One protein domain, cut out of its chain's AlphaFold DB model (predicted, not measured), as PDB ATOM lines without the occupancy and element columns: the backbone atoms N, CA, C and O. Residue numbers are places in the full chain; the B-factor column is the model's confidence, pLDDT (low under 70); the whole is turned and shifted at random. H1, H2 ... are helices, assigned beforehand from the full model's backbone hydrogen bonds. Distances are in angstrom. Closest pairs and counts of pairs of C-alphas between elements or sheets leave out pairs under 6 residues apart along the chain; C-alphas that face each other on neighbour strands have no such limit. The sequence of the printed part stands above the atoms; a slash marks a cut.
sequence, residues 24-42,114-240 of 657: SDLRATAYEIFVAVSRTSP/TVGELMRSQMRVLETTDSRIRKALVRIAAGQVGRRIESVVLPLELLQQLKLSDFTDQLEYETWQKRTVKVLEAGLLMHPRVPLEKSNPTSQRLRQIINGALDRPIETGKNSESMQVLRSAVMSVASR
ATOM      1  N   SER A  24     -15.263   1.860  50.562       90.94
ATOM      2  CA  SER A  24     -15.751   3.158  50.077       90.94
ATOM      3  C   SER A  24     -17.082   3.023  49.335       90.94
ATOM      4  O   SER A  24     -17.961   3.871  49.500       90.94
ATOM      5  N   ASP A  25     -17.249   1.961  48.545       92.56
ATOM      6  CA  ASP A  25     -18.487   1.668  47.828       92.56
ATOM      7  C   ASP A  25     -19.618   1.367  48.817       92.56
ATOM      8  O   ASP A  25     -20.700   1.950  48.708       92.56
ATOM      9  N   LEU A  26     -19.336   0.526  49.822       93.12
ATOM     10  CA  LEU A  26     -20.277   0.172  50.888       93.12
ATOM     11  C   LEU A  26     -20.671   1.391  51.719       93.12
ATOM     12  O   LEU A  26     -21.858   1.600  51.963       93.12
ATOM     13  N   ARG A  27     -19.704   2.235  52.099       94.19
ATOM     14  CA  ARG A  27     -19.961   3.478  52.837       94.19
ATOM     15  C   ARG A  27     -20.861   4.423  52.045       94.19
ATOM     16  O   ARG A  27     -21.823   4.959  52.593       94.19
ATOM     17  N   ALA A  28     -20.598   4.598  50.750       93.38
ATOM     18  CA  ALA A  28     -21.432   5.433  49.893       93.38
ATOM     19  C   ALA A  28     -22.861   4.873  49.756       93.38
ATOM     20  O   ALA A  28     -23.824   5.631  49.859       93.38
ATOM     21  N   THR A  29     -23.022   3.556  49.597       95.00
ATOM     22  CA  THR A  29     -24.345   2.910  49.523       95.00
ATOM     23  C   THR A  29     -25.105   2.975  50.846       95.00
ATOM     24  O   THR A  29     -26.294   3.291  50.856       95.00
ATOM     25  N   ALA A  30     -24.435   2.751  51.973       95.88
ATOM     26  CA  ALA A  30     -25.018   2.907  53.299       95.88
ATOM     27  C   ALA A  30     -25.513   4.348  53.525       95.88
ATOM     28  O   ALA A  30     -26.639   4.553  53.984       95.88
ATOM     29  N   TYR A  31     -24.731   5.352  53.108       95.62
ATOM     30  CA  TYR A  31     -25.149   6.754  53.163       95.62
ATOM     31  C   TYR A  31     -26.383   7.039  52.293       95.62
ATOM     32  O   TYR A  31     -27.317   7.710  52.737       95.62
ATOM     33  N   GLU A  32     -26.430   6.501  51.069       94.62
ATOM     34  CA  GLU A  32     -27.591   6.621  50.175       94.62
ATOM     35  C   GLU A  32     -28.864   6.062  50.827       94.62
ATOM     36  O   GLU A  32     -29.900   6.736  50.823       94.62
ATOM     37  N   ILE A  33     -28.781   4.877  51.448       94.44
ATOM     38  CA  ILE A  33     -29.889   4.259  52.197       94.44
ATOM     39  C   ILE A  33     -30.308   5.153  53.369       94.44
ATOM     40  O   ILE A  33     -31.495   5.448  53.532       94.44
ATOM     41  N   PHE A  34     -29.347   5.633  54.161       94.38
ATOM     42  CA  PHE A  34     -29.609   6.487  55.318       94.38
ATOM     43  C   PHE A  34     -30.377   7.762  54.943       94.38
ATOM     44  O   PHE A  34     -31.385   8.102  55.575       94.38
ATOM     45  N   VAL A  35     -29.936   8.466  53.893       91.81
ATOM     46  CA  VAL A  35     -30.592   9.696  53.425       91.81
ATOM     47  C   VAL A  35     -31.970   9.392  52.834       91.81
ATOM     48  O   VAL A  35     -32.903  10.165  53.057       91.81
ATOM     49  N   ALA A  36     -32.128   8.277  52.115       90.00
ATOM     50  CA  ALA A  36     -33.407   7.876  51.532       90.00
ATOM     51  C   ALA A  36     -34.479   7.634  52.605       90.00
ATOM     52  O   ALA A  36     -35.578   8.187  52.521       90.00
ATOM     53  N   VAL A  37     -34.142   6.874  53.647       88.31
ATOM     54  CA  VAL A  37     -35.082   6.518  54.718       88.31
ATOM     55  C   VAL A  37     -35.364   7.697  55.655       88.31
ATOM     56  O   VAL A  37     -36.490   7.889  56.115       88.31
ATOM     57  N   SER A  38     -34.379   8.562  55.895       82.06
ATOM     58  CA  SER A  38     -34.560   9.735  56.762       82.06
ATOM     59  C   SER A  38     -35.556  10.769  56.206       82.06
ATOM     60  O   SER A  38     -35.983  11.669  56.931       82.06
ATOM     61  N   ARG A  39     -35.956  10.652  54.931       68.75
ATOM     62  CA  ARG A  39     -36.921  11.546  54.272       68.75
ATOM     63  C   ARG A  39     -38.370  11.077  54.319       68.75
ATOM     64  O   ARG A  39     -39.252  11.910  54.138       68.75
ATOM     65  N   THR A  40     -38.638   9.794  54.548       53.19
ATOM     66  CA  THR A  40     -40.000   9.228  54.478       53.19
ATOM     67  C   THR A  40     -40.804   9.370  55.774       53.19
ATOM     68  O   THR A  40     -41.886   8.801  55.891       53.19
ATOM     69  N   SER A  41     -40.315  10.141  56.751       40.81
ATOM     70  CA  SER A  41     -41.075  10.491  57.958       40.81
ATOM     71  C   SER A  41     -42.245  11.423  57.594       40.81
ATOM     72  O   SER A  41     -42.032  12.356  56.818       40.81
ATOM     73  N   PRO A  42     -43.464  11.227  58.135       32.50
ATOM     74  CA  PRO A  42     -44.664  11.949  57.713       32.50
ATOM     75  C   PRO A  42     -44.596  13.412  58.168       32.50
ATOM     76  O   PRO A  42     -45.012  13.777  59.262       32.50
ATOM     77  N   THR A 114     -27.121  19.408  61.830       82.88
ATOM     78  CA  THR A 114     -28.256  18.495  61.719       82.88
ATOM     79  C   THR A 114     -27.766  17.044  61.714       82.88
ATOM     80  O   THR A 114     -26.623  16.777  61.344       82.88
ATOM     81  N   VAL A 115     -28.626  16.071  62.046       84.12
ATOM     82  CA  VAL A 115     -28.269  14.633  61.972       84.12
ATOM     83  C   VAL A 115     -27.770  14.247  60.571       84.12
ATOM     84  O   VAL A 115     -26.837  13.460  60.431       84.12
ATOM     85  N   GLY A 116     -28.352  14.833  59.518       83.94
ATOM     86  CA  GLY A 116     -27.934  14.588  58.138       83.94
ATOM     87  C   GLY A 116     -26.531  15.117  57.821       83.94
ATOM     88  O   GLY A 116     -25.764  14.433  57.142       83.94
ATOM     89  N   GLU A 117     -26.182  16.305  58.320       85.00
ATOM     90  CA  GLU A 117     -24.841  16.886  58.169       85.00
ATOM     91  C   GLU A 117     -23.804  16.162  59.029       85.00
ATOM     92  O   GLU A 117     -22.669  15.985  58.585       85.00
ATOM     93  N   LEU A 118     -24.202  15.714  60.223       88.62
ATOM     94  CA  LEU A 118     -23.369  14.906  61.103       88.62
ATOM     95  C   LEU A 118     -23.032  13.573  60.437       88.62
ATOM     96  O   LEU A 118     -21.857  13.280  60.248       88.62
ATOM     97  N   MET A 119     -24.038  12.827  59.972       90.69
ATOM     98  CA  MET A 119     -23.835  11.561  59.261       90.69
ATOM     99  C   MET A 119     -22.959  11.737  58.016       90.69
ATOM    100  O   MET A 119     -22.047  10.955  57.772       90.69
ATOM    101  N   ARG A 120     -23.184  12.810  57.245       92.69
ATOM    102  CA  ARG A 120     -22.348  13.154  56.084       92.69
ATOM    103  C   ARG A 120     -20.884  13.343  56.485       92.69
ATOM    104  O   ARG A 120     -19.995  12.833  55.806       92.69
ATOM    105  N   SER A 121     -20.645  14.099  57.557       89.81
ATOM    106  CA  SER A 121     -19.305  14.365  58.077       89.81
ATOM    107  C   SER A 121     -18.636  13.076  58.551       89.81
ATOM    108  O   SER A 121     -17.506  12.811  58.149       89.81
ATOM    109  N   GLN A 122     -19.351  12.258  59.331       89.44
ATOM    110  CA  GLN A 122     -18.833  11.006  59.885       89.44
ATOM    111  C   GLN A 122     -18.515   9.972  58.797       89.44
ATOM    112  O   GLN A 122     -17.457   9.351  58.805       89.44
ATOM    113  N   MET A 123     -19.353   9.879  57.764       91.44
ATOM    114  CA  MET A 123     -19.126   8.990  56.619       91.44
ATOM    115  C   MET A 123     -18.196   9.577  55.539       91.44
ATOM    116  O   MET A 123     -18.049   8.980  54.473       91.44
ATOM    117  N   ARG A 124     -17.564  10.737  55.782       91.38
ATOM    118  CA  ARG A 124     -16.633  11.412  54.853       91.38
ATOM    119  C   ARG A 124     -17.226  11.656  53.452       91.38
ATOM    120  O   ARG A 124     -16.524  11.579  52.445       91.38
ATOM    121  N   VAL A 125     -18.522  11.973  53.378       90.19
ATOM    122  CA  VAL A 125     -19.225  12.230  52.109       90.19
ATOM    123  C   VAL A 125     -19.096  13.702  51.702       90.19
ATOM    124  O   VAL A 125     -19.343  14.621  52.493       90.19
ATOM    125  N   LEU A 126     -18.729  13.935  50.437       89.62
ATOM    126  CA  LEU A 126     -18.622  15.274  49.850       89.62
ATOM    127  C   LEU A 126     -19.993  15.961  49.762       89.62
ATOM    128  O   LEU A 126     -20.997  15.333  49.426       89.62
ATOM    129  N   GLU A 127     -20.027  17.274  49.988       88.12
ATOM    130  CA  GLU A 127     -21.259  18.076  49.928       88.12
ATOM    131  C   GLU A 127     -21.910  18.054  48.535       88.12
ATOM    132  O   GLU A 127     -23.129  17.949  48.409       88.12
ATOM    133  N   THR A 128     -21.102  18.054  47.471       88.75
ATOM    134  CA  THR A 128     -21.582  17.905  46.088       88.75
ATOM    135  C   THR A 128     -22.327  16.584  45.895       88.75
ATOM    136  O   THR A 128     -23.430  16.571  45.345       88.75
ATOM    137  N   THR A 129     -21.778  15.490  46.432       89.25
ATOM    138  CA  THR A 129     -22.381  14.154  46.375       89.25
ATOM    139  C   THR A 129     -23.673  14.087  47.184       89.25
ATOM    140  O   THR A 129     -24.684  13.616  46.662       89.25
ATOM    141  N   ASP A 130     -23.687  14.629  48.403       89.69
ATOM    142  CA  ASP A 130     -24.903  14.715  49.219       89.69
ATOM    143  C   ASP A 130     -26.007  15.521  48.511       89.69
ATOM    144  O   ASP A 130     -27.142  15.058  48.374       89.69
ATOM    145  N   SER A 131     -25.672  16.694  47.962       88.56
ATOM    146  CA  SER A 131     -26.637  17.545  47.259       88.56
ATOM    147  C   SER A 131     -27.265  16.838  46.050       88.56
ATOM    148  O   SER A 131     -28.477  16.935  45.825       88.56
ATOM    149  N   ARG A 132     -26.461  16.072  45.302       91.88
ATOM    150  CA  ARG A 132     -26.887  15.263  44.156       91.88
ATOM    151  C   ARG A 132     -27.831  14.142  44.589       91.88
ATOM    152  O   ARG A 132     -28.909  14.008  44.007       91.88
ATOM    153  N   ILE A 133     -27.477  13.395  45.635       91.00
ATOM    154  CA  ILE A 133     -28.313  12.317  46.189       91.00
ATOM    155  C   ILE A 133     -29.649  12.885  46.684       91.00
ATOM    156  O   ILE A 133     -30.713  12.381  46.322       91.00
ATOM    157  N   ARG A 134     -29.633  13.987  47.446       89.94
ATOM    158  CA  ARG A 134     -30.860  14.641  47.928       89.94
ATOM    159  C   ARG A 134     -31.751  15.101  46.775       89.94
ATOM    160  O   ARG A 134     -32.954  14.838  46.813       89.94
ATOM    161  N   LYS A 135     -31.188  15.736  45.738       89.00
ATOM    162  CA  LYS A 135     -31.932  16.140  44.529       89.00
ATOM    163  C   LYS A 135     -32.550  14.933  43.822       89.00
ATOM    164  O   LYS A 135     -33.741  14.969  43.515       89.00
ATOM    165  N   ALA A 136     -31.791  13.857  43.619       89.50
ATOM    166  CA  ALA A 136     -32.298  12.628  43.013       89.50
ATOM    167  C   ALA A 136     -33.465  12.048  43.816       89.50
ATOM    168  O   ALA A 136     -34.535  11.819  43.264       89.50
ATOM    169  N   LEU A 137     -33.318  11.932  45.135       88.62
ATOM    170  CA  LEU A 137     -34.369  11.442  46.025       88.62
ATOM    171  C   LEU A 137     -35.637  12.319  46.006       88.62
ATOM    172  O   LEU A 137     -36.732  11.791  46.177       88.62
ATOM    173  N   VAL A 138     -35.535  13.639  45.756       86.69
ATOM    174  CA  VAL A 138     -36.724  14.496  45.537       86.69
ATOM    175  C   VAL A 138     -37.447  14.052  44.263       86.69
ATOM    176  O   VAL A 138     -38.665  13.887  44.279       86.69
ATOM    177  N   ARG A 139     -36.700  13.835  43.170       87.44
ATOM    178  CA  ARG A 139     -37.252  13.385  41.882       87.44
ATOM    179  C   ARG A 139     -37.890  11.992  42.003       87.44
ATOM    180  O   ARG A 139     -38.945  11.770  41.414       87.44
ATOM    181  N   ILE A 140     -37.290  11.090  42.789       85.62
ATOM    182  CA  ILE A 140     -37.835   9.751  43.081       85.62
ATOM    183  C   ILE A 140     -39.163   9.879  43.833       85.62
ATOM    184  O   ILE A 140     -40.168   9.344  43.378       85.62
ATOM    185  N   ALA A 141     -39.200  10.643  44.929       81.31
ATOM    186  CA  ALA A 141     -40.414  10.821  45.725       81.31
ATOM    187  C   ALA A 141     -41.564  11.458  44.920       81.31
ATOM    188  O   ALA A 141     -42.710  11.039  45.051       81.31
ATOM    189  N   ALA A 142     -41.260  12.424  44.045       80.62
ATOM    190  CA  ALA A 142     -42.251  13.035  43.158       80.62
ATOM    191  C   ALA A 142     -42.809  12.052  42.109       80.62
ATOM    192  O   ALA A 142     -43.958  12.183  41.698       80.62
ATOM    193  N   GLY A 143     -42.009  11.072  41.677       71.81
ATOM    194  CA  GLY A 143     -42.429  10.031  40.734       71.81
ATOM    195  C   GLY A 143     -43.127   8.826  41.377       71.81
ATOM    196  O   GLY A 143     -43.743   8.046  40.659       71.81
ATOM    197  N   GLN A 144     -43.038   8.672  42.701       68.06
ATOM    198  CA  GLN A 144     -43.500   7.506  43.467       68.06
ATOM    199  C   GLN A 144     -44.548   7.917  44.517       68.06
ATOM    200  O   GLN A 144     -44.402   7.640  45.709       68.06
ATOM    201  N   VAL A 145     -45.598   8.628  44.091       56.81
ATOM    202  CA  VAL A 145     -46.638   9.163  44.989       56.81
ATOM    203  C   VAL A 145     -47.272   8.031  45.813       56.81
ATOM    204  O   VAL A 145     -47.958   7.169  45.273       56.81
ATOM    205  N   GLY A 146     -47.037   8.036  47.129       58.66
ATOM    206  CA  GLY A 146     -47.650   7.113  48.093       58.66
ATOM    207  C   GLY A 146     -46.901   5.801  48.363       58.66
ATOM    208  O   GLY A 146     -47.321   5.053  49.245       58.66
ATOM    209  N   ARG A 147     -45.788   5.513  47.672       69.56
ATOM    210  CA  ARG A 147     -44.997   4.292  47.911       69.56
ATOM    211  C   ARG A 147     -43.974   4.476  49.033       69.56
ATOM    212  O   ARG A 147     -43.284   5.493  49.105       69.56
ATOM    213  N   ARG A 148     -43.854   3.471  49.909       72.88
ATOM    214  CA  ARG A 148     -42.828   3.435  50.966       72.88
ATOM    215  C   ARG A 148     -41.457   3.138  50.361       72.88
ATOM    216  O   ARG A 148     -41.373   2.398  49.386       72.88
ATOM    217  N   ILE A 149     -40.382   3.649  50.963       77.62
ATOM    218  CA  ILE A 149     -39.006   3.378  50.501       77.62
ATOM    219  C   ILE A 149     -38.672   1.877  50.479       77.62
ATOM    220  O   ILE A 149     -37.918   1.424  49.631       77.62
ATOM    221  N   GLU A 150     -39.320   1.098  51.346       76.12
ATOM    222  CA  GLU A 150     -39.255  -0.371  51.411       76.12
ATOM    223  C   GLU A 150     -39.738  -1.066  50.129       76.12
ATOM    224  O   GLU A 150     -39.344  -2.191  49.851       76.12
ATOM    225  N   SER A 151     -40.573  -0.400  49.327       80.38
ATOM    226  CA  SER A 151     -41.120  -0.924  48.065       80.38
ATOM    227  C   SER A 151     -40.279  -0.552  46.839       80.38
ATOM    228  O   SER A 151     -40.722  -0.700  45.698       80.38
ATOM    229  N   VAL A 152     -39.078  -0.013  47.066       86.88
ATOM    230  CA  VAL A 152     -38.232   0.583  46.036       86.88
ATOM    231  C   VAL A 152     -36.829  -0.014  46.083       86.88
ATOM    232  O   VAL A 152     -36.198  -0.092  47.134       86.88
ATOM    233  N   VAL A 153     -36.292  -0.360  44.912       90.62
ATOM    234  CA  VAL A 153     -34.872  -0.697  44.759       90.62
ATOM    235  C   VAL A 153     -34.083   0.597  44.569       90.62
ATOM    236  O   VAL A 153     -34.002   1.138  43.467       90.62
ATOM    237  N   LEU A 154     -33.524   1.127  45.660       91.88
ATOM    238  CA  LEU A 154     -32.885   2.448  45.679       91.88
ATOM    239  C   LEU A 154     -31.787   2.632  44.606       91.88
ATOM    240  O   LEU A 154     -31.846   3.639  43.897       91.88
ATOM    241  N   PRO A 155     -30.837   1.692  44.406       93.25
ATOM    242  CA  PRO A 155     -29.812   1.830  43.366       93.25
ATOM    243  C   PRO A 155     -30.403   1.978  41.956       93.25
ATOM    244  O   PRO A 155     -29.913   2.768  41.151       93.25
ATOM    245  N   LEU A 156     -31.499   1.267  41.666       92.12
ATOM    246  CA  LEU A 156     -32.184   1.326  40.374       92.12
ATOM    247  C   LEU A 156     -32.844   2.692  40.139       92.12
ATOM    248  O   LEU A 156     -32.746   3.253  39.048       92.12
ATOM    249  N   GLU A 157     -33.505   3.245  41.156       91.19
ATOM    250  CA  GLU A 157     -34.120   4.569  41.044       91.19
ATOM    251  C   GLU A 157     -33.073   5.681  40.922       91.19
ATOM    252  O   GLU A 157     -33.264   6.630  40.159       91.19
ATOM    253  N   LEU A 158     -31.946   5.563  41.635       91.56
ATOM    254  CA  LEU A 158     -30.838   6.509  41.512       91.56
ATOM    255  C   LEU A 158     -30.242   6.480  40.098       91.56
ATOM    256  O   LEU A 158     -30.070   7.552  39.515       91.56
ATOM    257  N   LEU A 159     -30.030   5.288  39.518       91.06
ATOM    258  CA  LEU A 159     -29.633   5.122  38.109       91.06
ATOM    259  C   LEU A 159     -30.582   5.854  37.156       91.06
ATOM    260  O   LEU A 159     -30.118   6.514  36.235       91.06
ATOM    261  N   GLN A 160     -31.894   5.797  37.396       89.12
ATOM    262  CA  GLN A 160     -32.887   6.423  36.520       89.12
ATOM    263  C   GLN A 160     -32.963   7.958  36.642       89.12
ATOM    264  O   GLN A 160     -33.330   8.640  35.681       89.12
ATOM    265  N   GLN A 161     -32.706   8.524  37.829       89.81
ATOM    266  CA  GLN A 161     -32.891   9.965  38.071       89.81
ATOM    267  C   GLN A 161     -31.625  10.805  37.903       89.81
ATOM    268  O   GLN A 161     -31.747  12.026  37.740       89.81
ATOM    269  N   LEU A 162     -30.442  10.194  37.990       89.25
ATOM    270  CA  LEU A 162     -29.159  10.883  37.893       89.25
ATOM    271  C   LEU A 162     -28.596  10.813  36.474       89.25
ATOM    272  O   LEU A 162     -28.372   9.741  35.908       89.25
ATOM    273  N   LYS A 163     -28.351  11.992  35.904       88.75
ATOM    274  CA  LYS A 163     -27.816  12.156  34.547       88.75
ATOM    275  C   LYS A 163     -26.370  12.624  34.607       88.75
ATOM    276  O   LYS A 163     -25.966  13.199  35.611       88.75
ATOM    277  N   LEU A 164     -25.640  12.491  33.501       87.94
ATOM    278  CA  LEU A 164     -24.279  13.023  33.354       87.94
ATOM    279  C   LEU A 164     -24.156  14.499  33.784       87.94
ATOM    280  O   LEU A 164     -23.180  14.877  34.414       87.94
ATOM    281  N   SER A 165     -25.178  15.323  33.528       87.50
ATOM    282  CA  SER A 165     -25.212  16.738  33.930       87.50
ATOM    283  C   SER A 165     -25.201  16.981  35.445       87.50
ATOM    284  O   SER A 165     -24.998  18.110  35.876       87.50
ATOM    285  N   ASP A 166     -25.493  15.960  36.255       87.81
ATOM    286  CA  ASP A 166     -25.415  16.035  37.715       87.81
ATOM    287  C   ASP A 166     -23.976  15.731  38.228       87.81
ATOM    288  O   ASP A 166     -23.752  15.747  39.438       87.81
ATOM    289  N   PHE A 167     -23.010  15.432  37.345       91.19
ATOM    290  CA  PHE A 167     -21.625  15.043  37.664       91.19
ATOM    291  C   PHE A 167     -20.618  16.073  37.150       91.19
ATOM    292  O   PHE A 167     -20.934  16.884  36.279       91.19
ATOM    293  N   THR A 168     -19.413  16.060  37.722       88.88
ATOM    294  CA  THR A 168     -18.351  16.998  37.327       88.88
ATOM    295  C   THR A 168     -17.698  16.601  36.009       88.88
ATOM    296  O   THR A 168     -17.426  17.465  35.175       88.88
ATOM    297  N   ASP A 169     -17.509  15.299  35.796       89.50
ATOM    298  CA  ASP A 169     -16.950  14.738  34.577       89.50
ATOM    299  C   ASP A 169     -17.580  13.373  34.222       89.50
ATOM    300  O   ASP A 169     -18.335  12.768  34.993       89.50
ATOM    301  N   GLN A 170     -17.287  12.900  33.006       89.94
ATOM    302  CA  GLN A 170     -17.774  11.621  32.477       89.94
ATOM    303  C   GLN A 170     -17.225  10.416  33.256       89.94
ATOM    304  O   GLN A 170     -17.925   9.417  33.418       89.94
ATOM    305  N   LEU A 171     -15.993  10.504  33.756       90.56
ATOM    306  CA  LEU A 171     -15.324   9.407  34.448       90.56
ATOM    307  C   LEU A 171     -15.965   9.142  35.819       90.56
ATOM    308  O   LEU A 171     -16.188   7.987  36.188       90.56
ATOM    309  N   GLU A 172     -16.308  10.200  36.555       90.62
ATOM    310  CA  GLU A 172     -17.051  10.160  37.814       90.62
ATOM    311  C   GLU A 172     -18.419   9.502  37.594       90.62
ATOM    312  O   GLU A 172     -18.819   8.626  38.368       90.62
ATOM    313  N   TYR A 173     -19.112   9.874  36.510       90.38
ATOM    314  CA  TYR A 173     -20.413   9.304  36.163       90.38
ATOM    315  C   TYR A 173     -20.331   7.806  35.863       90.38
ATOM    316  O   TYR A 173     -21.082   7.020  36.444       90.38
ATOM    317  N   GLU A 174     -19.396   7.390  35.009       90.75
ATOM    318  CA  GLU A 174     -19.201   5.979  34.657       90.75
ATOM    319  C   GLU A 174     -18.764   5.139  35.861       90.75
ATOM    320  O   GLU A 174     -19.251   4.022  36.053       90.75
ATOM    321  N   THR A 175     -17.892   5.679  36.714       90.88
ATOM    322  CA  THR A 175     -17.449   5.007  37.946       90.88
ATOM    323  C   THR A 175     -18.619   4.812  38.909       90.88
ATOM    324  O   THR A 175     -18.822   3.713  39.436       90.88
ATOM    325  N   TRP A 176     -19.442   5.847  39.095       92.31
ATOM    326  CA  TRP A 176     -20.650   5.764  39.912       92.31
ATOM    327  C   TRP A 176     -21.674   4.773  39.336       92.31
ATOM    328  O   TRP A 176     -22.242   3.983  40.098       92.31
ATOM    329  N   GLN A 177     -21.886   4.757  38.016       91.56
ATOM    330  CA  GLN A 177     -22.774   3.792  37.360       91.56
ATOM    331  C   GLN A 177     -22.294   2.355  37.583       91.56
ATOM    332  O   GLN A 177     -23.074   1.517  38.039       91.56
ATOM    333  N   LYS A 178     -21.004   2.077  37.340       91.44
ATOM    334  CA  LYS A 178     -20.396   0.754  37.563       91.44
ATOM    335  C   LYS A 178     -20.553   0.300  39.011       91.44
ATOM    336  O   LYS A 178     -20.968  -0.832  39.245       91.44
ATOM    337  N   ARG A 179     -20.292   1.179  39.986       92.75
ATOM    338  CA  ARG A 179     -20.539   0.886  41.410       92.75
ATOM    339  C   ARG A 179     -22.003   0.523  41.653       92.75
ATOM    340  O   ARG A 179     -22.287  -0.479  42.296       92.75
ATOM    341  N   THR A 180     -22.937   1.309  41.126       92.50
ATOM    342  CA  THR A 180     -24.374   1.114  41.378       92.50
ATOM    343  C   THR A 180     -24.885  -0.206  40.787       92.50
ATOM    344  O   THR A 180     -25.668  -0.911  41.421       92.50
ATOM    345  N   VAL A 181     -24.380  -0.592  39.614       92.25
ATOM    346  CA  VAL A 181     -24.645  -1.897  38.990       92.25
ATOM    347  C   VAL A 181     -24.062  -3.049  39.819       92.25
ATOM    348  O   VAL A 181     -24.757  -4.034  40.054       92.25
ATOM    349  N   LYS A 182     -22.839  -2.908  40.343       92.50
ATOM    350  CA  LYS A 182     -22.237  -3.897  41.256       92.50
ATOM    351  C   LYS A 182     -23.016  -4.055  42.562       92.50
ATOM    352  O   LYS A 182     -23.129  -5.159  43.076       92.50
ATOM    353  N   VAL A 183     -23.583  -2.972  43.097       93.31
ATOM    354  CA  VAL A 183     -24.455  -3.031  44.284       93.31
ATOM    355  C   VAL A 183     -25.724  -3.834  43.982       93.31
ATOM    356  O   VAL A 183     -26.126  -4.666  44.795       93.31
ATOM    357  N   LEU A 184     -26.330  -3.639  42.803       92.62
ATOM    358  CA  LEU A 184     -27.468  -4.452  42.354       92.62
ATOM    359  C   LEU A 184     -27.085  -5.929  42.202       92.62
ATOM    360  O   LEU A 184     -27.846  -6.795  42.627       92.62
ATOM    361  N   GLU A 185     -25.912  -6.226  41.638       92.00
ATOM    362  CA  GLU A 185     -25.396  -7.596  41.539       92.00
ATOM    363  C   GLU A 185     -25.208  -8.233  42.921       92.00
ATOM    364  O   GLU A 185     -25.703  -9.335  43.172       92.00
ATOM    365  N   ALA A 186     -24.539  -7.523  43.834       92.31
ATOM    366  CA  ALA A 186     -24.253  -8.004  45.178       92.31
ATOM    367  C   ALA A 186     -25.539  -8.342  45.945       92.31
ATOM    368  O   ALA A 186     -25.634  -9.408  46.549       92.31
ATOM    369  N   GLY A 187     -26.538  -7.462  45.886       91.31
ATOM    370  CA  GLY A 187     -27.781  -7.622  46.633       91.31
ATOM    371  C   GLY A 187     -28.775  -8.604  46.024       91.31
ATOM    372  O   GLY A 187     -29.377  -9.403  46.738       91.31
ATOM    373  N   LEU A 188     -28.943  -8.585  44.700       91.50
ATOM    374  CA  LEU A 188     -29.991  -9.365  44.036       91.50
ATOM    375  C   LEU A 188     -29.510 -10.720  43.530       91.50
ATOM    376  O   LEU A 188     -30.324 -11.632  43.427       91.50
ATOM    377  N   LEU A 189     -28.228 -10.865  43.176       90.19
ATOM    378  CA  LEU A 189     -27.698 -12.093  42.572       90.19
ATOM    379  C   LEU A 189     -26.755 -12.865  43.492       90.19
ATOM    380  O   LEU A 189     -26.782 -14.095  43.463       90.19
ATOM    381  N   MET A 190     -25.916 -12.173  44.266       90.25
ATOM    382  CA  MET A 190     -24.891 -12.817  45.098       90.25
ATOM    383  C   MET A 190     -25.395 -13.131  46.506       90.25
ATOM    384  O   MET A 190     -25.194 -14.241  46.997       90.25
ATOM    385  N   HIS A 191     -26.084 -12.175  47.128       90.31
ATOM    386  CA  HIS A 191     -26.590 -12.285  48.495       90.31
ATOM    387  C   HIS A 191     -28.090 -11.968  48.580       90.31
ATOM    388  O   HIS A 191     -28.481 -11.102  49.362       90.31
ATOM    389  N   PRO A 192     -28.952 -12.643  47.794       89.25
ATOM    390  CA  PRO A 192     -30.387 -12.452  47.917       89.25
ATOM    391  C   PRO A 192     -30.882 -13.049  49.236       89.25
ATOM    392  O   PRO A 192     -30.466 -14.142  49.628       89.25
ATOM    393  N   ARG A 193     -31.834 -12.377  49.889       85.12
ATOM    394  CA  ARG A 193     -32.527 -12.926  51.064       85.12
ATOM    395  C   ARG A 193     -33.204 -14.264  50.754       85.12
ATOM    396  O   ARG A 193     -33.095 -15.209  51.530       85.12
ATOM    397  N   VAL A 194     -33.874 -14.338  49.602       83.75
ATOM    398  CA  VAL A 194     -34.516 -15.558  49.101       83.75
ATOM    399  C   VAL A 194     -33.584 -16.238  48.105       83.75
ATOM    400  O   VAL A 194     -33.354 -15.671  47.028       83.75
ATOM    401  N   PRO A 195     -33.086 -17.454  48.392       82.44
ATOM    402  CA  PRO A 195     -32.192 -18.161  47.488       82.44
ATOM    403  C   PRO A 195     -32.724 -18.216  46.047       82.44
ATOM    404  O   PRO A 195     -33.923 -18.383  45.783       82.44
ATOM    405  N   LEU A 196     -31.815 -18.016  45.096       82.44
ATOM    406  CA  LEU A 196     -32.103 -18.103  43.668       82.44
ATOM    407  C   LEU A 196     -31.780 -19.505  43.157       82.44
ATOM    408  O   LEU A 196     -30.683 -20.019  43.370       82.44
ATOM    409  N   GLU A 197     -32.707 -20.099  42.411       78.56
ATOM    410  CA  GLU A 197     -32.410 -21.293  41.622       78.56
ATOM    411  C   GLU A 197     -31.462 -20.937  40.469       78.56
ATOM    412  O   GLU A 197     -31.631 -19.918  39.792       78.56
ATOM    413  N   LYS A 198     -30.468 -21.794  40.209       71.69
ATOM    414  CA  LYS A 198     -29.453 -21.572  39.159       71.69
ATOM    415  C   LYS A 198     -30.052 -21.497  37.742       71.69
ATOM    416  O   LYS A 198     -29.456 -20.890  36.854       71.69
ATOM    417  N   SER A 199     -31.221 -22.100  37.539       74.50
ATOM    418  CA  SER A 199     -31.992 -22.119  36.290       74.50
ATOM    419  C   SER A 199     -32.994 -20.971  36.164       74.50
ATOM    420  O   SER A 199     -33.727 -20.929  35.179       74.50
ATOM    421  N   ASN A 200     -33.069 -20.051  37.135       81.94
ATOM    422  CA  ASN A 200     -34.054 -18.978  37.083       81.94
ATOM    423  C   ASN A 200     -33.756 -18.042  35.887       81.94
ATOM    424  O   ASN A 200     -32.707 -17.390  35.856       81.94
ATOM    425  N   PRO A 201     -34.664 -17.938  34.900       84.62
ATOM    426  CA  PRO A 201     -34.412 -17.172  33.681       84.62
ATOM    427  C   PRO A 201     -34.267 -15.671  33.962       84.62
ATOM    428  O   PRO A 201     -33.501 -14.985  33.288       84.62
ATOM    429  N   THR A 202     -34.944 -15.150  34.988       84.06
ATOM    430  CA  THR A 202     -34.865 -13.739  35.381       84.06
ATOM    431  C   THR A 202     -33.507 -13.403  35.995       84.06
ATOM    432  O   THR A 202     -32.941 -12.358  35.679       84.06
ATOM    433  N   SER A 203     -32.941 -14.285  36.826       86.12
ATOM    434  CA  SER A 203     -31.615 -14.057  37.423       86.12
ATOM    435  C   SER A 203     -30.497 -14.164  36.384       86.12
ATOM    436  O   SER A 203     -29.565 -13.359  36.400       86.12
ATOM    437  N   GLN A 204     -30.615 -15.096  35.431       88.00
ATOM    438  CA  GLN A 204     -29.695 -15.206  34.296       88.00
ATOM    439  C   GLN A 204     -29.768 -13.973  33.391       88.00
ATOM    440  O   GLN A 204     -28.732 -13.415  33.031       88.00
ATOM    441  N   ARG A 205     -30.982 -13.499  33.086       89.44
ATOM    442  CA  ARG A 205     -31.194 -12.262  32.326       89.44
ATOM    443  C   ARG A 205     -30.582 -11.056  33.039       89.44
ATOM    444  O   ARG A 205     -29.878 -10.279  32.403       89.44
ATOM    445  N   LEU A 206     -30.800 -10.913  34.348       89.88
ATOM    446  CA  LEU A 206     -30.202  -9.831  35.133       89.88
ATOM    447  C   LEU A 206     -28.667  -9.897  35.097       89.88
ATOM    448  O   LEU A 206     -28.027  -8.879  34.857       89.88
ATOM    449  N   ARG A 207     -28.079 -11.091  35.241       90.50
ATOM    450  CA  ARG A 207     -26.623 -11.291  35.162       90.50
ATOM    451  C   ARG A 207     -26.051 -10.885  33.801       90.50
ATOM    452  O   ARG A 207     -25.010 -10.242  33.748       90.50
ATOM    453  N   GLN A 208     -26.737 -11.217  32.705       90.31
ATOM    454  CA  GLN A 208     -26.327 -10.804  31.356       90.31
ATOM    455  C   GLN A 208     -26.358  -9.280  31.186       90.31
ATOM    456  O   GLN A 208     -25.409  -8.711  30.649       90.31
ATOM    457  N   ILE A 209     -27.413  -8.617  31.676       89.75
ATOM    458  CA  ILE A 209     -27.537  -7.152  31.618       89.75
ATOM    459  C   ILE A 209     -26.417  -6.485  32.427       89.75
ATOM    460  O   ILE A 209     -25.783  -5.555  31.938       89.75
ATOM    461  N   ILE A 210     -26.154  -6.974  33.642       89.88
ATOM    462  CA  ILE A 210     -25.112  -6.454  34.537       89.88
ATOM    463  C   ILE A 210     -23.721  -6.624  33.917       89.88
ATOM    464  O   ILE A 210     -22.967  -5.658  33.867       89.88
ATOM    465  N   ASN A 211     -23.401  -7.801  33.372       88.50
ATOM    466  CA  ASN A 211     -22.120  -8.028  32.701       88.50
ATOM    467  C   ASN A 211     -21.933  -7.089  31.500       88.50
ATOM    468  O   ASN A 211     -20.890  -6.458  31.373       88.50
ATOM    469  N   GLY A 212     -22.968  -6.921  30.667       87.50
ATOM    470  CA  GLY A 212     -22.923  -5.970  29.555       87.50
ATOM    471  C   GLY A 212     -22.750  -4.515  30.011       87.50
ATOM    472  O   GLY A 212     -22.057  -3.746  29.349       87.50
ATOM    473  N   ALA A 213     -23.326  -4.154  31.161       85.19
ATOM    474  CA  ALA A 213     -23.221  -2.824  31.758       85.19
ATOM    475  C   ALA A 213     -21.827  -2.501  32.329       85.19
ATOM    476  O   ALA A 213     -21.463  -1.330  32.462       85.19
ATOM    477  N   LEU A 214     -21.046  -3.527  32.691       81.81
ATOM    478  CA  LEU A 214     -19.660  -3.360  33.133       81.81
ATOM    479  C   LEU A 214     -18.730  -3.022  31.958       81.81
ATOM    480  O   LEU A 214     -17.797  -2.231  32.139       81.81
ATOM    481  N   ASP A 215     -19.027  -3.559  30.770       82.31
ATOM    482  CA  ASP A 215     -18.287  -3.301  29.531       82.31
ATOM    483  C   ASP A 215     -18.715  -1.992  28.852       82.31
ATOM    484  O   ASP A 215     -17.869  -1.233  28.371       82.31
ATOM    485  N   ARG A 216     -20.024  -1.702  28.806       82.94
ATOM    486  CA  ARG A 216     -20.587  -0.475  28.219       82.94
ATOM    487  C   ARG A 216     -21.606   0.169  29.164       82.94
ATOM    488  O   ARG A 216     -22.517  -0.524  29.607       82.94
ATOM    489  N   PRO A 217     -21.517   1.484  29.440       79.94
ATOM    490  CA  PRO A 217     -22.440   2.152  30.355       79.94
ATOM    491  C   PRO A 217     -23.891   2.069  29.862       79.94
ATOM    492  O   PRO A 217     -24.165   2.187  28.667       79.94
ATOM    493  N   ILE A 218     -24.831   1.873  30.793       80.81
ATOM    494  CA  ILE A 218     -26.264   1.798  30.482       80.81
ATOM    495  C   ILE A 218     -26.796   3.197  30.160       80.81
ATOM    496  O   ILE A 218     -26.532   4.167  30.876       80.81
ATOM    497  N   GLU A 219     -27.634   3.289  29.131       78.94
ATOM    498  CA  GLU A 219     -28.401   4.495  28.840       78.94
ATOM    499  C   GLU A 219     -29.530   4.666  29.872       78.94
ATOM    500  O   GLU A 219     -30.556   3.990  29.818       78.94
ATOM    501  N   THR A 220     -29.357   5.591  30.816       74.25
ATOM    502  CA  THR A 220     -30.196   5.784  32.022       74.25
ATOM    503  C   THR A 220     -31.506   6.555  31.809       74.25
ATOM    504  O   THR A 220     -32.261   6.795  32.754       74.25
ATOM    505  N   GLY A 221     -31.814   6.972  30.578       69.38
ATOM    506  CA  GLY A 221     -33.021   7.748  30.276       69.38
ATOM    507  C   GLY A 221     -34.316   6.994  30.611       69.38
ATOM    508  O   GLY A 221     -34.425   5.798  30.368       69.38
ATOM    509  N   LYS A 222     -35.355   7.691  31.104       65.62
ATOM    510  CA  LYS A 222     -36.656   7.069  31.455       65.62
ATOM    511  C   LYS A 222     -37.313   6.292  30.298       65.62
ATOM    512  O   LYS A 222     -38.044   5.341  30.558       65.62
ATOM    513  N   ASN A 223     -37.026   6.682  29.055       69.00
ATOM    514  CA  ASN A 223     -37.555   6.069  27.832       69.00
ATOM    515  C   ASN A 223     -36.542   5.136  27.141       69.00
ATOM    516  O   ASN A 223     -36.797   4.680  26.034       69.00
ATOM    517  N   SER A 224     -35.388   4.887  27.765       84.25
ATOM    518  CA  SER A 224     -34.379   3.966  27.246       84.25
ATOM    519  C   SER A 224     -34.875   2.529  27.367       84.25
ATOM    520  O   SER A 224     -35.274   2.091  28.451       84.25
ATOM    521  N   GLU A 225     -34.819   1.785  26.266       84.19
ATOM    522  CA  GLU A 225     -35.176   0.366  26.244       84.19
ATOM    523  C   GLU A 225     -34.279  -0.441  27.197       84.19
ATOM    524  O   GLU A 225     -34.779  -1.250  27.980       84.19
ATOM    525  N   SER A 226     -32.972  -0.147  27.229       85.00
ATOM    526  CA  SER A 226     -32.018  -0.810  28.131       85.00
ATOM    527  C   SER A 226     -32.366  -0.600  29.612       85.00
ATOM    528  O   SER A 226     -32.326  -1.551  30.399       85.00
ATOM    529  N   MET A 227     -32.806   0.606  29.989       87.12
ATOM    530  CA  MET A 227     -33.227   0.916  31.359       87.12
ATOM    531  C   MET A 227     -34.544   0.221  31.737       87.12
ATOM    532  O   MET A 227     -34.692  -0.238  32.871       87.12
ATOM    533  N   GLN A 228     -35.495   0.101  30.804       87.06
ATOM    534  CA  GLN A 228     -36.756  -0.620  31.038       87.06
ATOM    535  C   GLN A 228     -36.532  -2.129  31.182       87.06
ATOM    536  O   GLN A 228     -37.115  -2.766  32.064       87.06
ATOM    537  N   VAL A 229     -35.632  -2.693  30.373       89.38
ATOM    538  CA  VAL A 229     -35.221  -4.098  30.468       89.38
ATOM    539  C   VAL A 229     -34.535  -4.381  31.807       89.38
ATOM    540  O   VAL A 229     -34.897  -5.353  32.475       89.38
ATOM    541  N   LEU A 230     -33.616  -3.511  32.247       89.88
ATOM    542  CA  LEU A 230     -32.996  -3.617  33.571       89.88
ATOM    543  C   LEU A 230     -34.041  -3.516  34.687       89.88
ATOM    544  O   LEU A 230     -34.063  -4.363  35.579       89.88
ATOM    545  N   ARG A 231     -34.931  -2.518  34.633       89.81
ATOM    546  CA  ARG A 231     -35.981  -2.309  35.639       89.81
ATOM    547  C   ARG A 231     -36.892  -3.526  35.767       89.81
ATOM    548  O   ARG A 231     -37.153  -3.961  36.884       89.81
ATOM    549  N   SER A 232     -37.344  -4.094  34.651       90.12
ATOM    550  CA  SER A 232     -38.177  -5.300  34.649       90.12
ATOM    551  C   SER A 232     -37.465  -6.489  35.304       90.12
ATOM    552  O   SER A 232     -38.046  -7.148  36.169       90.12
ATOM    553  N   ALA A 233     -36.194  -6.722  34.955       90.38
ATOM    554  CA  ALA A 233     -35.405  -7.813  35.525       90.38
ATOM    555  C   ALA A 233     -35.144  -7.617  37.029       90.38
ATOM    556  O   ALA A 233     -35.384  -8.529  37.815       90.38
ATOM    557  N   VAL A 234     -34.714  -6.418  37.439       91.19
ATOM    558  CA  VAL A 234     -34.444  -6.075  38.845       91.19
ATOM    559  C   VAL A 234     -35.700  -6.210  39.695       91.19
ATOM    560  O   VAL A 234     -35.664  -6.885  40.720       91.19
ATOM    561  N   MET A 235     -36.818  -5.616  39.267       89.31
ATOM    562  CA  MET A 235     -38.061  -5.671  40.037       89.31
ATOM    563  C   MET A 235     -38.567  -7.107  40.170       89.31
ATOM    564  O   MET A 235     -38.956  -7.495  41.263       89.31
ATOM    565  N   SER A 236     -38.486  -7.920  39.110       87.44
ATOM    566  CA  SER A 236     -38.901  -9.326  39.167       87.44
ATOM    567  C   SER A 236     -38.061 -10.175  40.129       87.44
ATOM    568  O   SER A 236     -38.571 -11.178  40.628       87.44
ATOM    569  N   VAL A 237     -36.795  -9.818  40.376       87.06
ATOM    570  CA  VAL A 237     -35.949 -10.499  41.372       87.06
ATOM    571  C   VAL A 237     -36.200  -9.942  42.775       87.06
ATOM    572  O   VAL A 237     -36.327 -10.722  43.715       87.06
ATOM    573  N   ALA A 238     -36.314  -8.619  42.910       87.31
ATOM    574  CA  ALA A 238     -36.457  -7.939  44.196       87.31
ATOM    575  C   ALA A 238     -37.836  -8.137  44.846       87.31
ATOM    576  O   ALA A 238     -37.939  -8.174  46.067       87.31
ATOM    577  N   SER A 239     -38.907  -8.276  44.061       82.75
ATOM    578  CA  SER A 239     -40.281  -8.403  44.571       82.75
ATOM    579  C   SER A 239     -40.702  -9.851  44.861       82.75
ATOM    580  O   SER A 239     -41.896 -10.159  44.867       82.75
ATOM    581  N   ARG A 240     -39.749 -10.779  45.019       72.25
ATOM    582  CA  ARG A 240     -40.050 -12.184  45.330       72.25
ATOM    583  C   ARG A 240     -40.512 -12.278  46.785       72.25
ATOM    584  O   ARG A 240     -39.758 -11.959  47.691       72.25
TER     585      ARG A 240
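This is residues 24 to 42 and 114 to 240 of the 657 residues of the protein "MHD1 domain-containing protein" of Hevea brasiliensis (UniProt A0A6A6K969). The longest helix, H5, makes a triangle with H6 and H7 in one half of this body of helices; the short H4 sits in the middle and packs on H5, and its end at Gln 161 meets H3 near Ala 136, the two helices about perpendicular at 87 degrees. In the other half are H1, H2 and H3: H2 sits at the end of the body away from H6 and H7, with H1 between it and H4, and H1 and H2 are both apart from H6 and H7. The printed part has 146 residues with seven named helices, H1 to H7 in order along the chain, and no named strand; the class is all helix. It is compact, with a radius of gyration of the C-alphas of 15.3 A, and spans 48 by 35 by 29 A.

H5, residues 170 to 190, is 28.4 A from first to last C-alpha and begins with C-alpha 170 at (-17.774, 11.621, 32.477). Before it come H4, residues 154 to 161, 10.7 A, and H3, residues 127 to 143, 24.4 A. After it come H6, residues 201 to 215, 21.7 A, and H7, residues 225 to 238, 19.8 A, which ends with C-alpha 238 at (-36.457, -7.939, 44.196). H1, residues 24 to 38, is 21.0 A and begins with C-alpha 24 at (-15.751, 3.158, 50.077); H2, residues 115 to 122, is 10.3 A.

H5 and H6 form a helical hairpin and touch at a shallow tilt of 24 degrees, opposite ways; their closest C-alphas, of Lys 178 and Leu 214, are 6.1 A apart. H6 touches H7 at a steep tilt of 49 degrees, with C-alphas of Leu 206 and Ala 233 closest at 5.6 A. H5, with residues 184 to 188 alone, touches H7, the closest C-alphas being those of Leu 188 and Ala 238 at 6.6 A. H4 and H5 form another helical hairpin, with C-alphas of Pro 155 and Thr 180 closest at 5.8 A. H4 touches H3 about perpendicular, at 87 degrees, with C-alphas of Ala 136 and Gln 161 closest at 5.6 A. H1 only just touches H3 and only just touches H2, with 3 pairs of C-alphas within 8 A in each case; the closest are Ala 36 and Leu 137 at 6.6 A, and Val 35 and Gly 116 at 7.3 A. H2 and H6 are apart. Every O i to N i+4 pair is within hydrogen-bond range in H1, H2, H3, H4, H6 and H7; in H5 16 of 17 are.

The two C-alphas farthest apart, those of Thr 114 and Ser 199, are 48.1 A apart. Residues 43 to 113 are not printed, and C-alphas 42 and 114 are 18.1 A apart across this cut. Of the links that are printed whole, H2 to H3 is tight and the others are short. Mean pLDDT of the printed part is 85.7; it is under 70 in residues 39 to 42, 144 to 147 and 221 to 223.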